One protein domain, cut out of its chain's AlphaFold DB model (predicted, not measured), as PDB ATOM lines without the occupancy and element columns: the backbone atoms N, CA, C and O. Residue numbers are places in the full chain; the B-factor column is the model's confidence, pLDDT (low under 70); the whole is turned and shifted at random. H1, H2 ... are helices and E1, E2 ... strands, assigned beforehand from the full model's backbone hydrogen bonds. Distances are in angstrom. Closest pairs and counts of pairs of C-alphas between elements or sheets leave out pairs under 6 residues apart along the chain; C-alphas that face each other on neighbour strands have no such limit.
ATOM      1  N   GLU A 190     -51.839  26.722  78.327       90.12
ATOM      2  CA  GLU A 190     -52.181  26.101  79.609       90.12
ATOM      3  C   GLU A 190     -52.465  24.610  79.414       90.12
ATOM      4  O   GLU A 190     -53.036  24.214  78.398       90.12
ATOM      5  N   VAL A 191     -52.074  23.792  80.391       91.31
ATOM      6  CA  VAL A 191     -52.413  22.368  80.443       91.31
ATOM      7  C   VAL A 191     -53.472  22.158  81.514       91.31
ATOM      8  O   VAL A 191     -53.268  22.512  82.672       91.31
ATOM      9  N   VAL A 192     -54.594  21.571  81.114       92.00
ATOM     10  CA  VAL A 192     -55.737  21.265  81.970       92.00
ATOM     11  C   VAL A 192     -55.892  19.753  82.037       92.00
ATOM     12  O   VAL A 192     -56.103  19.095  81.020       92.00
ATOM     13  N   VAL A 193     -55.799  19.194  83.240       94.06
ATOM     14  CA  VAL A 193     -56.055  17.769  83.472       94.06
ATOM     15  C   VAL A 193     -57.562  17.572  83.595       94.06
ATOM     16  O   VAL A 193     -58.174  18.046  84.551       94.06
ATOM     17  N   LEU A 194     -58.164  16.891  82.621       94.44
ATOM     18  CA  LEU A 194     -59.594  16.568  82.622       94.44
ATOM     19  C   LEU A 194     -59.856  15.235  83.329       94.44
ATOM     20  O   LEU A 194     -60.878  15.068  83.993       94.44
ATOM     21  N   GLY A 195     -58.916  14.299  83.232       94.50
ATOM     22  CA  GLY A 195     -58.949  13.036  83.951       94.50
ATOM     23  C   GLY A 195     -57.551  12.464  84.154       94.50
ATOM     24  O   GLY A 195     -56.644  12.698  83.361       94.50
ATOM     25  N   SER A 196     -57.377  11.766  85.273       94.56
ATOM     26  CA  SER A 196     -56.086  11.262  85.772       94.56
ATOM     27  C   SER A 196     -56.192   9.858  86.374       94.56
ATOM     28  O   SER A 196     -55.314   9.428  87.116       94.56
ATOM     29  N   GLY A 197     -57.313   9.175  86.149       92.06
ATOM     30  CA  GLY A 197     -57.511   7.797  86.575       92.06
ATOM     31  C   GLY A 197     -56.853   6.833  85.596       92.06
ATOM     32  O   GLY A 197     -57.018   6.984  84.383       92.06
ATOM     33  N   ALA A 198     -56.158   5.836  86.138       89.50
ATOM     34  CA  ALA A 198     -55.662   4.689  85.390       89.50
ATOM     35  C   ALA A 198     -56.780   3.652  85.197       89.50
ATOM     36  O   ALA A 198     -57.628   3.473  86.075       89.50
ATOM     37  N   CYS A 199     -56.760   2.956  84.058       85.94
ATOM     38  CA  CYS A 199     -57.715   1.922  83.642       85.94
ATOM     39  C   CYS A 199     -59.188   2.372  83.561       85.94
ATOM     40  O   CYS A 199     -59.733   2.481  82.467       85.94
ATOM     41  N   ASN A 200     -59.840   2.609  84.704       86.94
ATOM     42  CA  ASN A 200     -61.273   2.877  84.812       86.94
ATOM     43  C   ASN A 200     -61.553   4.207  85.529       86.94
ATOM     44  O   ASN A 200     -60.854   4.561  86.483       86.94
ATOM     45  N   PRO A 201     -62.610   4.938  85.132       89.06
ATOM     46  CA  PRO A 201     -63.048   6.110  85.873       89.06
ATOM     47  C   PRO A 201     -63.551   5.717  87.270       89.06
ATOM     48  O   PRO A 201     -64.188   4.683  87.469       89.06
ATOM     49  N   SER A 202     -63.305   6.591  88.235       91.88
ATOM     50  CA  SER A 202     -63.782   6.506  89.615       91.88
ATOM     51  C   SER A 202     -64.542   7.787  89.988       91.88
ATOM     52  O   SER A 202     -64.442   8.793  89.274       91.88
ATOM     53  N   PRO A 203     -65.273   7.811  91.118       89.88
ATOM     54  CA  PRO A 203     -65.947   9.026  91.578       89.88
ATOM     55  C   PRO A 203     -65.003  10.219  91.797       89.88
ATOM     56  O   PRO A 203     -65.425  11.363  91.646       89.88
ATOM     57  N   THR A 204     -63.735   9.961  92.135       92.81
ATOM     58  CA  THR A 204     -62.731  10.994  92.441       92.81
ATOM     59  C   THR A 204     -61.794  11.301  91.273       92.81
ATOM     60  O   THR A 204     -61.236  12.394  91.215       92.81
ATOM     61  N   ARG A 205     -61.621  10.376  90.318       92.94
ATOM     62  CA  ARG A 205     -60.758  10.548  89.137       92.94
ATOM     63  C   ARG A 205     -61.426  10.000  87.884       92.94
ATOM     64  O   ARG A 205     -61.674   8.804  87.789       92.94
ATOM     65  N   SER A 206     -61.672  10.864  86.901       94.50
ATOM     66  CA  SER A 206     -62.105  10.436  85.560       94.50
ATOM     67  C   SER A 206     -60.974   9.752  84.789       94.50
ATOM     68  O   SER A 206     -59.808   9.955  85.122       94.50
ATOM     69  N   ALA A 207     -61.327   8.970  83.766       93.50
ATOM     70  CA  ALA A 207     -60.374   8.306  82.873       93.50
ATOM     71  C   ALA A 207     -59.415   9.309  82.205       93.50
ATOM     72  O   ALA A 207     -59.778  10.477  82.059       93.50
ATOM     73  N   SER A 208     -58.220   8.853  81.803       92.88
ATOM     74  CA  SER A 208     -57.165   9.706  81.228       92.88
ATOM     75  C   SER A 208     -57.702  10.665  80.160       92.88
ATOM     76  O   SER A 208     -58.324  10.252  79.175       92.88
ATOM     77  N   SER A 209     -57.485  11.960  80.392       93.56
ATOM     78  CA  SER A 209     -57.659  12.997  79.383       93.56
ATOM     79  C   SER A 209     -56.990  14.296  79.814       93.56
ATOM     80  O   SER A 209     -57.145  14.766  80.946       93.56
ATOM     81  N   LEU A 210     -56.282  14.915  78.878       93.88
ATOM     82  CA  LEU A 210     -55.548  16.153  79.066       93.88
ATOM     83  C   LEU A 210     -55.889  17.133  77.947       93.88
ATOM     84  O   LEU A 210     -55.884  16.789  76.769       93.88
ATOM     85  N   ALA A 211     -56.158  18.382  78.308       92.81
ATOM     86  CA  ALA A 211     -56.410  19.455  77.364       92.81
ATOM     87  C   ALA A 211     -55.267  20.469  77.386       92.81
ATOM     88  O   ALA A 211     -55.001  21.114  78.396       92.81
ATOM     89  N   LEU A 212     -54.620  20.656  76.243       91.62
ATOM     90  CA  LEU A 212     -53.693  21.750  76.007       91.62
ATOM     91  C   LEU A 212     -54.463  22.915  75.387       91.62
ATOM     92  O   LEU A 212     -54.855  22.871  74.219       91.62
ATOM     93  N   ARG A 213     -54.671  23.976  76.161       90.25
ATOM     94  CA  ARG A 213     -55.193  25.245  75.660       90.25
ATOM     95  C   ARG A 213     -54.060  26.002  74.979       90.25
ATOM     96  O   ARG A 213     -53.045  26.286  75.607       90.25
ATOM     97  N   LEU A 214     -54.243  26.355  73.712       85.94
ATOM     98  CA  LEU A 214     -53.339  27.194  72.926       85.94
ATOM     99  C   LEU A 214     -54.115  28.408  72.438       85.94
ATOM    100  O   LEU A 214     -54.956  28.300  71.548       85.94
ATOM    101  N   LEU A 215     -53.826  29.580  73.001       84.06
ATOM    102  CA  LEU A 215     -54.573  30.808  72.732       84.06
ATOM    103  C   LEU A 215     -56.083  30.593  72.956       84.06
ATOM    104  O   LEU A 215     -56.540  30.563  74.099       84.06
ATOM    105  N   ASN A 216     -56.841  30.423  71.868       82.62
ATOM    106  CA  ASN A 216     -58.294  30.273  71.863       82.62
ATOM    107  C   ASN A 216     -58.773  28.909  71.324       82.62
ATOM    108  O   ASN A 216     -59.965  28.747  71.058       82.62
ATOM    109  N   SER A 217     -57.866  27.948  71.140       87.62
ATOM    110  CA  SER A 217     -58.197  26.570  70.777       87.62
ATOM    111  C   SER A 217     -57.684  25.574  71.813       87.62
ATOM    112  O   SER A 217     -56.812  25.880  72.628       87.62
ATOM    113  N   TYR A 218     -58.257  24.376  71.787       89.38
ATOM    114  CA  TYR A 218     -57.879  23.263  72.647       89.38
ATOM    115  C   TYR A 218     -57.428  22.077  71.810       89.38
ATOM    116  O   TYR A 218     -58.058  21.741  70.803       89.38
ATOM    117  N   TRP A 219     -56.349  21.441  72.249       89.75
ATOM    118  CA  TRP A 219     -55.920  20.130  71.783       89.75
ATOM    119  C   TRP A 219     -56.127  19.122  72.903       89.75
ATOM    120  O   TRP A 219     -55.757  19.397  74.040       89.75
ATOM    121  N   LEU A 220     -56.719  17.975  72.589       90.69
ATOM    122  CA  LEU A 220     -56.945  16.910  73.562       90.69
ATOM    123  C   LEU A 220     -55.929  15.786  73.370       90.69
ATOM    124  O   LEU A 220     -55.706  15.357  72.242       90.69
ATOM    125  N   PHE A 221     -55.354  15.305  74.462       89.88
ATOM    126  CA  PHE A 221     -54.488  14.133  74.539       89.88
ATOM    127  C   PHE A 221     -55.162  13.128  75.459       89.88
ATOM    128  O   PHE A 221     -55.514  13.487  76.579       89.88
ATOM    129  N   ASP A 222     -55.363  11.911  74.965       87.62
ATOM    130  CA  ASP A 222     -56.278  10.928  75.537       87.62
ATOM    131  C   ASP A 222     -57.721  11.437  75.664       87.62
ATOM    132  O   ASP A 222     -58.033  12.559  76.072       87.62
ATOM    133  N   VAL A 223     -58.657  10.584  75.259       88.81
ATOM    134  CA  VAL A 223     -60.088  10.891  75.318       88.81
ATOM    135  C   VAL A 223     -60.786   9.715  75.979       88.81
ATOM    136  O   VAL A 223     -61.557   8.987  75.351       88.81
ATOM    137  N   GLY A 224     -60.455   9.506  77.254       88.94
ATOM    138  CA  GLY A 224     -61.098   8.513  78.100       88.94
ATOM    139  C   GLY A 224     -62.605   8.747  78.225       88.94
ATOM    140  O   GLY A 224     -63.137   9.827  77.927       88.94
ATOM    141  N   GLU A 225     -63.321   7.721  78.675       90.38
ATOM    142  CA  GLU A 225     -64.763   7.821  78.880       90.38
ATOM    143  C   GLU A 225     -65.113   8.977  79.832       90.38
ATOM    144  O   GLU A 225     -64.453   9.214  80.843       90.38
ATOM    145  N   GLY A 226     -66.160   9.730  79.488       90.38
ATOM    146  CA  GLY A 226     -66.615  10.858  80.298       90.38
ATOM    147  C   GLY A 226     -65.835  12.161  80.093       90.38
ATOM    148  O   GLY A 226     -66.234  13.174  80.664       90.38
ATOM    149  N   THR A 227     -64.818  12.204  79.221       92.00
ATOM    150  CA  THR A 227     -64.087  13.448  78.881       92.00
ATOM    151  C   THR A 227     -65.031  14.595  78.496       92.00
ATOM    152  O   THR A 227     -64.850  15.732  78.924       92.00
ATOM    153  N   GLN A 228     -66.106  14.296  77.762       91.81
ATOM    154  CA  GLN A 228     -67.137  15.278  77.399       91.81
ATOM    155  C   GLN A 228     -67.802  15.952  78.612       91.81
ATOM    156  O   GLN A 228     -68.105  17.141  78.567       91.81
ATOM    157  N   VAL A 229     -68.000  15.212  79.706       91.19
ATOM    158  CA  VAL A 229     -68.596  15.731  80.945       91.19
ATOM    159  C   VAL A 229     -67.611  16.668  81.639       91.19
ATOM    160  O   VAL A 229     -68.005  17.719  82.140       91.19
ATOM    161  N   GLN A 230     -66.320  16.333  81.622       92.81
ATOM    162  CA  GLN A 230     -65.273  17.183  82.193       92.81
ATOM    163  C   GLN A 230     -65.100  18.477  81.392       92.81
ATOM    164  O   GLN A 230     -65.057  19.557  81.971       92.81
ATOM    165  N   LEU A 231     -65.138  18.402  80.059       92.06
ATOM    166  CA  LEU A 231     -65.137  19.585  79.194       92.06
ATOM    167  C   LEU A 231     -66.319  20.521  79.481       92.06
ATOM    168  O   LEU A 231     -66.135  21.737  79.534       92.06
ATOM    169  N   GLN A 232     -67.515  19.970  79.719       90.31
ATOM    170  CA  GLN A 232     -68.691  20.754  80.111       90.31
ATOM    171  C   GLN A 232     -68.507  21.436  81.471       90.31
ATOM    172  O   GLN A 232     -68.847  22.609  81.607       90.31
ATOM    173  N   ARG A 233     -67.927  20.739  82.459       89.31
ATOM    174  CA  ARG A 233     -67.602  21.313  83.780       89.31
ATOM    175  C   ARG A 233     -66.564  22.431  83.696       89.31
ATOM    176  O   ARG A 233     -66.634  23.380  84.469       89.31
ATOM    177  N   CYS A 234     -65.645  22.347  82.738       88.06
ATOM    178  CA  CYS A 234     -64.658  23.385  82.444       88.06
ATOM    179  C   CYS A 234     -65.177  24.479  81.490       88.06
ATOM    180  O   CYS A 234     -64.398  25.335  81.076       88.06
ATOM    181  N   PHE A 235     -66.462  24.457  81.108       87.44
ATOM    182  CA  PHE A 235     -67.070  25.394  80.153       87.44
ATOM    183  C   PHE A 235     -66.332  25.478  78.802       87.44
ATOM    184  O   PHE A 235     -66.359  26.502  78.112       87.44
ATOM    185  N   VAL A 236     -65.679  24.389  78.390       85.94
ATOM    186  CA  VAL A 236     -64.996  24.310  77.098       85.94
ATOM    187  C   VAL A 236     -66.029  24.021  76.018       85.94
ATOM    188  O   VAL A 236     -66.587  22.929  75.928       85.94
ATOM    189  N   ALA A 237     -66.283  25.016  75.168       86.00
ATOM    190  CA  ALA A 237     -67.164  24.847  74.022       86.00
ATOM    191  C   ALA A 237     -66.557  23.839  73.023       86.00
ATOM    192  O   ALA A 237     -65.414  24.042  72.600       86.00
ATOM    193  N   PRO A 238     -67.310  22.818  72.564       83.56
ATOM    194  CA  PRO A 238     -66.796  21.816  71.627       83.56
ATOM    195  C   PRO A 238     -66.190  22.413  70.352       83.56
ATOM    196  O   PRO A 238     -65.160  21.950  69.880       83.56
ATOM    197  N   GLY A 239     -66.762  23.509  69.838       86.25
ATOM    198  CA  GLY A 239     -66.250  24.207  68.651       86.25
ATOM    199  C   GLY A 239     -64.884  24.888  68.824       86.25
ATOM    200  O   GLY A 239     -64.337  25.386  67.846       86.25
ATOM    201  N   ARG A 240     -64.330  24.940  70.044       87.94
ATOM    202  CA  ARG A 240     -62.958  25.416  70.302       87.94
ATOM    203  C   ARG A 240     -61.925  24.288  70.295       87.94
ATOM    204  O   ARG A 240     -60.732  24.574  70.364       87.94
ATOM    205  N   ILE A 241     -62.354  23.030  70.235       88.56
ATOM    206  CA  ILE A 241     -61.452  21.882  70.147       88.56
ATOM    207  C   ILE A 241     -61.001  21.764  68.691       88.56
ATOM    208  O   ILE A 241     -61.802  21.493  67.802       88.56
ATOM    209  N   ASP A 242     -59.718  22.011  68.444       84.69
ATOM    210  CA  ASP A 242     -59.139  21.996  67.095       84.69
ATOM    211  C   ASP A 242     -58.581  20.612  66.742       84.69
ATOM    212  O   ASP A 242     -58.665  20.168  65.596       84.69
ATOM    213  N   ARG A 243     -58.010  19.905  67.724       81.69
ATOM    214  CA  ARG A 243     -57.361  18.602  67.527       81.69
ATOM    215  C   ARG A 243     -57.602  17.681  68.718       81.69
ATOM    216  O   ARG A 243     -57.733  18.143  69.848       81.69
ATOM    217  N   PHE A 244     -57.610  16.379  68.460       82.81
ATOM    218  CA  PHE A 244     -57.559  15.355  69.495       82.81
ATOM    219  C   PHE A 244     -56.586  14.250  69.075       82.81
ATOM    220  O   PHE A 244     -56.471  13.936  67.890       82.81
ATOM    221  N   PHE A 245     -55.898  13.678  70.054       80.19
ATOM    222  CA  PHE A 245     -54.902  12.632  69.895       80.19
ATOM    223  C   PHE A 245     -55.291  11.483  70.832       80.19
ATOM    224  O   PHE A 245     -55.134  11.620  72.047       80.19
ATOM    225  N   PRO A 246     -55.895  10.396  70.317       71.75
ATOM    226  CA  PRO A 246     -56.202   9.242  71.151       71.75
ATOM    227  C   PRO A 246     -54.909   8.550  71.604       71.75
ATOM    228  O   PRO A 246     -53.897   8.605  70.904       71.75
ATOM    229  N   GLY A 247     -54.967   7.892  72.761       69.44
ATOM    230  CA  GLY A 247     -53.835   7.165  73.330       69.44
ATOM    231  C   GLY A 247     -53.302   6.059  72.423       69.44
ATOM    232  O   GLY A 247     -54.015   5.535  71.562       69.44
ATOM    233  N   GLY A 248     -52.029   5.715  72.620       64.81
ATOM    234  CA  GLY A 248     -51.321   4.725  71.803       64.81
ATOM    235  C   GLY A 248     -50.867   5.241  70.433       64.81
ATOM    236  O   GLY A 248     -50.533   4.440  69.558       64.81
ATOM    237  N   LEU A 249     -50.871   6.562  70.228       65.50
ATOM    238  CA  LEU A 249     -50.306   7.208  69.048       65.50
ATOM    239  C   LEU A 249     -49.017   7.943  69.400       65.50
ATOM    240  O   LEU A 249     -49.008   8.842  70.240       65.50
ATOM    241  N   ASP A 250     -47.951   7.607  68.684       65.38
ATOM    242  CA  ASP A 250     -46.667   8.279  68.812       65.38
ATOM    243  C   ASP A 250     -46.651   9.512  67.901       65.38
ATOM    244  O   ASP A 250     -46.775   9.413  66.681       65.38
ATOM    245  N   LEU A 251     -46.472  10.698  68.477       68.94
ATOM    246  CA  LEU A 251     -46.297  11.941  67.724       68.94
ATOM    247  C   LEU A 251     -44.840  12.373  67.784       68.94
ATOM    248  O   LEU A 251     -44.309  12.629  68.866       68.94
ATOM    249  N   ARG A 252     -44.191  12.512  66.624       67.19
ATOM    250  CA  ARG A 252     -42.802  12.985  66.556       67.19
ATOM    251  C   ARG A 252     -42.679  14.280  65.763       67.19
ATOM    252  O   ARG A 252     -43.275  14.396  64.694       67.19
ATOM    253  N   PRO A 253     -41.907  15.266  66.250       67.12
ATOM    254  CA  PRO A 253     -41.627  16.460  65.472       67.12
ATOM    255  C   PRO A 253     -40.710  16.104  64.295       67.12
ATOM    256  O   PRO A 253     -39.694  15.429  64.471       67.12
ATOM    257  N   ARG A 254     -41.051  16.582  63.099       67.38
ATOM    258  CA  ARG A 254     -40.204  16.509  61.907       67.38
ATOM    259  C   ARG A 254     -39.350  17.780  61.777       67.38
ATOM    260  O   ARG A 254     -39.763  18.849  62.237       67.38
ATOM    261  N   PRO A 255     -38.171  17.704  61.126       62.56
ATOM    262  CA  PRO A 255     -37.301  18.867  60.916       62.56
ATOM    263  C   PRO A 255     -37.954  20.030  60.151       62.56
ATOM    264  O   PRO A 255     -37.529  21.172  60.291       62.56
ATOM    265  N   ASP A 256     -38.998  19.758  59.365       62.25
ATOM    266  CA  ASP A 256     -39.760  20.748  58.590       62.25
ATOM    267  C   ASP A 256     -40.809  21.515  59.422       62.25
ATOM    268  O   ASP A 256     -41.595  22.293  58.877       62.25
ATOM    269  N   GLY A 257     -40.846  21.299  60.741       56.28
ATOM    270  CA  GLY A 257     -41.805  21.938  61.640       56.28
ATOM    271  C   GLY A 257     -43.211  21.343  61.564       56.28
ATOM    272  O   GLY A 257     -44.141  21.920  62.129       56.28
ATOM    273  N   CYS A 258     -43.386  20.207  60.885       64.06
ATOM    274  CA  CYS A 258     -44.591  19.393  60.989       64.06
ATOM    275  C   CYS A 258     -44.428  18.321  62.072       64.06
ATOM    276  O   CYS A 258     -43.332  18.075  62.568       64.06
ATOM    277  N   TRP A 259     -45.523  17.653  62.421       66.50
ATOM    278  CA  TRP A 259     -45.490  16.463  63.268       66.50
ATOM    279  C   TRP A 259     -45.872  15.239  62.437       66.50
ATOM    280  O   TRP A 259     -46.660  15.320  61.491       66.50
ATOM    281  N   GLU A 260     -45.254  14.113  62.739       68.31
ATOM    282  CA  GLU A 260     -45.548  12.811  62.157       68.31
ATOM    283  C   GLU A 260     -46.319  11.977  63.175       68.31
ATOM    284  O   GLU A 260     -45.955  11.955  64.352       68.31
ATOM    285  N   LEU A 261     -47.392  11.329  62.720       67.50
ATOM    286  CA  LEU A 261     -48.163  10.387  63.514       67.50
ATOM    287  C   LEU A 261     -47.666   8.978  63.191       67.50
ATOM    288  O   LEU A 261     -47.930   8.427  62.121       67.50
ATOM    289  N   LEU A 262     -46.946   8.393  64.131       60.59
ATOM    290  CA  LEU A 262     -46.519   7.010  64.082       60.59
ATOM    291  C   LEU A 262     -47.639   6.156  64.689       60.59
ATOM    292  O   LEU A 262     -47.763   6.008  65.903       60.59
ATOM    293  N   THR A 263     -48.495   5.603  63.832       56.34
ATOM    294  CA  THR A 263     -49.460   4.581  64.251       56.34
ATOM    295  C   THR A 263     -48.797   3.213  64.131       56.34
ATOM    296  O   THR A 263     -48.635   2.702  63.024       56.34
ATOM    297  N   ALA A 264     -48.450   2.579  65.252       43.66
ATOM    298  CA  ALA A 264     -47.977   1.189  65.242       43.66
ATOM    299  C   ALA A 264     -49.129   0.165  65.146       43.66
ATOM    300  O   ALA A 264     -48.913  -0.966  64.723       43.66
ATOM    301  N   ALA A 265     -50.364   0.545  65.492       42.97
ATOM    302  CA  ALA A 265     -51.460  -0.417  65.648       42.97
ATOM    303  C   ALA A 265     -52.182  -0.825  64.345       42.97
ATOM    304  O   ALA A 265     -52.848  -1.856  64.337       42.97
ATOM    305  N   PHE A 266     -52.061  -0.065  63.245       42.09
ATOM    306  CA  PHE A 266     -52.853  -0.307  62.020       42.09
ATOM    307  C   PHE A 266     -52.120  -0.053  60.688       42.09
ATOM    308  O   PHE A 266     -52.764   0.043  59.650       42.09
ATOM    309  N   GLY A 267     -50.786   0.034  60.676       39.31
ATOM    310  CA  GLY A 267     -50.005   0.050  59.426       39.31
ATOM    311  C   GLY A 267     -50.102   1.320  58.565       39.31
ATOM    312  O   GLY A 267     -49.469   1.374  57.514       39.31
ATOM    313  N   GLU A 268     -50.825   2.357  58.995       45.66
ATOM    314  CA  GLU A 268     -50.892   3.645  58.294       45.66
ATOM    315  C   GLU A 268     -50.076   4.716  59.030       45.66
ATOM    316  O   GLU A 268     -50.467   5.238  60.076       45.66
ATOM    317  N   SER A 269     -48.913   5.054  58.470       50.09
ATOM    318  CA  SER A 269     -48.111   6.211  58.881       50.09
ATOM    319  C   SER A 269     -48.717   7.468  58.251       50.09
ATOM    320  O   SER A 269     -48.532   7.737  57.065       50.09
ATOM    321  N   GLY A 270     -49.506   8.215  59.020       53.38
ATOM    322  CA  GLY A 270     -50.076   9.487  58.580       53.38
ATOM    323  C   GLY A 270     -49.205  10.653  59.037       53.38
ATOM    324  O   GLY A 270     -48.732  10.677  60.167       53.38
ATOM    325  N   SER A 271     -49.016  11.681  58.211       52.94
ATOM    326  CA  SER A 271     -48.501  12.961  58.711       52.94
ATOM    327  C   SER A 271     -49.670  13.923  58.888       52.94
ATOM    328  O   SER A 271     -50.366  14.258  57.930       52.94
ATOM    329  N   VAL A 272     -49.923  14.356  60.122       55.19
ATOM    330  CA  VAL A 272     -50.861  15.454  60.364       55.19
ATOM    331  C   VAL A 272     -50.035  16.735  60.308       55.19
ATOM    332  O   VAL A 272     -49.136  16.896  61.133       55.19
ATOM    333  N   PRO A 273     -50.296  17.668  59.373       48.12
ATOM    334  CA  PRO A 273     -49.595  18.942  59.331       48.12
ATOM    335  C   PRO A 273     -50.023  19.793  60.530       48.12
ATOM    336  O   PRO A 273     -50.885  20.669  60.449       48.12
ATOM    337  N   VAL A 274     -49.416  19.523  61.676       58.91
ATOM    338  CA  VAL A 274     -49.442  20.392  62.838       58.91
ATOM    339  C   VAL A 274     -48.319  21.393  62.615       58.91
ATOM    340  O   VAL A 274     -47.152  21.073  62.808       58.91
ATOM    341  N   ARG A 275     -48.653  22.588  62.118       53.88
ATOM    342  CA  ARG A 275     -47.655  23.642  61.897       53.88
ATOM    343  C   ARG A 275     -47.091  24.077  63.248       53.88
ATOM    344  O   ARG A 275     -47.771  24.775  64.001       53.88
ATOM    345  N   ALA A 276     -45.859  23.687  63.550       53.84
ATOM    346  CA  ALA A 276     -45.122  24.255  64.662       53.84
ATOM    347  C   ALA A 276     -44.766  25.711  64.335       53.84
ATOM    348  O   ALA A 276     -44.394  26.062  63.213       53.84
ATOM    349  N   ALA A 277     -44.876  26.583  65.334       55.00
ATOM    350  CA  ALA A 277     -44.186  27.861  65.277       55.00
ATOM    351  C   ALA A 277     -42.667  27.605  65.163       55.00
ATOM    352  O   ALA A 277     -42.195  26.617  65.728       55.00
ATOM    353  N   PRO A 278     -41.896  28.479  64.484       57.81
ATOM    354  CA  PRO A 278     -40.442  28.346  64.441       57.81
ATOM    355  C   PRO A 278     -39.882  28.186  65.860       57.81
ATOM    356  O   PRO A 278     -40.369  28.841  66.788       57.81
ATOM    357  N   ALA A 279     -38.873  27.318  66.011       58.53
ATOM    358  CA  ALA A 279     -38.281  26.929  67.300       58.53
ATOM    359  C   ALA A 279     -37.866  28.132  68.162       58.53
ATOM    360  O   ALA A 279     -37.843  28.067  69.391       58.53
ATOM    361  N   SER A 280     -37.593  29.254  67.505       67.81
ATOM    362  CA  SER A 280     -37.272  30.519  68.122       67.81
ATOM    363  C   SER A 280     -38.037  31.645  67.429       67.81
ATOM    364  O   SER A 280     -37.958  31.799  66.208       67.81
TER     365      SER A 280
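Overview. This is residues 190 to 280 of the 391 residues of the protein "SAP domain-containing protein" of Emiliania huxleyi (UniProt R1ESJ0). A strongly twisted sheet of four strands, with short helix H1 over its strands E1 and E2, makes the larger of two lobes. The smaller is the hairpin of E5 and E6, followed by the unnamed stretch 263 to 280. The 91 printed residues include six named strands and one named helix, in the order E1 E2 E3 H1 E4 E5 E6; the larger sheet, mixed, runs E1 E2 E3 E4. The class is mostly strand, with under half of the residues in named elements. The whole is only just compact, close to loose: radius of gyration of the C-alphas 14.5 A, spans 43 by 32 by 22 A.

Arrangement. E1, residues 190 to 195, E2, residues 209 to 214, and E3, residues 217 to 221, form a meander, each strand the antiparallel neighbour of the one before. N 192 and O 211 (2.8 A) and N 212 and O 219 (2.8 A) are within hydrogen-bond range. H1, residues 227 to 233, is on the sheet at a height of 9.2 A, slantwise to E1 at 54 degrees on the local plane; the closest C-alphas of H1 and E1, Gln 230 and Leu 194, are 5.7 A apart. Every O i to N i+4 pair of H1 is within range. E4, residues 241 to 245, is parallel to E3, with N 242 and O 218 2.9 A apart; E3, H1 and E4 are a strand-helix-strand unit, parallel neighbours with a helix between, its crossover right-handed. E5, residues 250 to 253, and E6, residues 259 to 262, form an antiparallel hairpin, with N 252 and O 260 2.9 A apart; both are apart from E4.

Along the chain. E1 begins at C-alpha 190 (-52.181, 26.101, 79.609) and is 15.3 A long, E2 16.2 A, E3 13.5 A. E6 ends at C-alpha 262 (-46.519, 7.010, 64.082).

Size, cuts and confidence. The two farthest C-alphas, Pro 203 and Asp 256, are 43.7 A apart. The printed part has no cut; the link E1 to E2 is long. Residues 247 to 280 are under pLDDT 70.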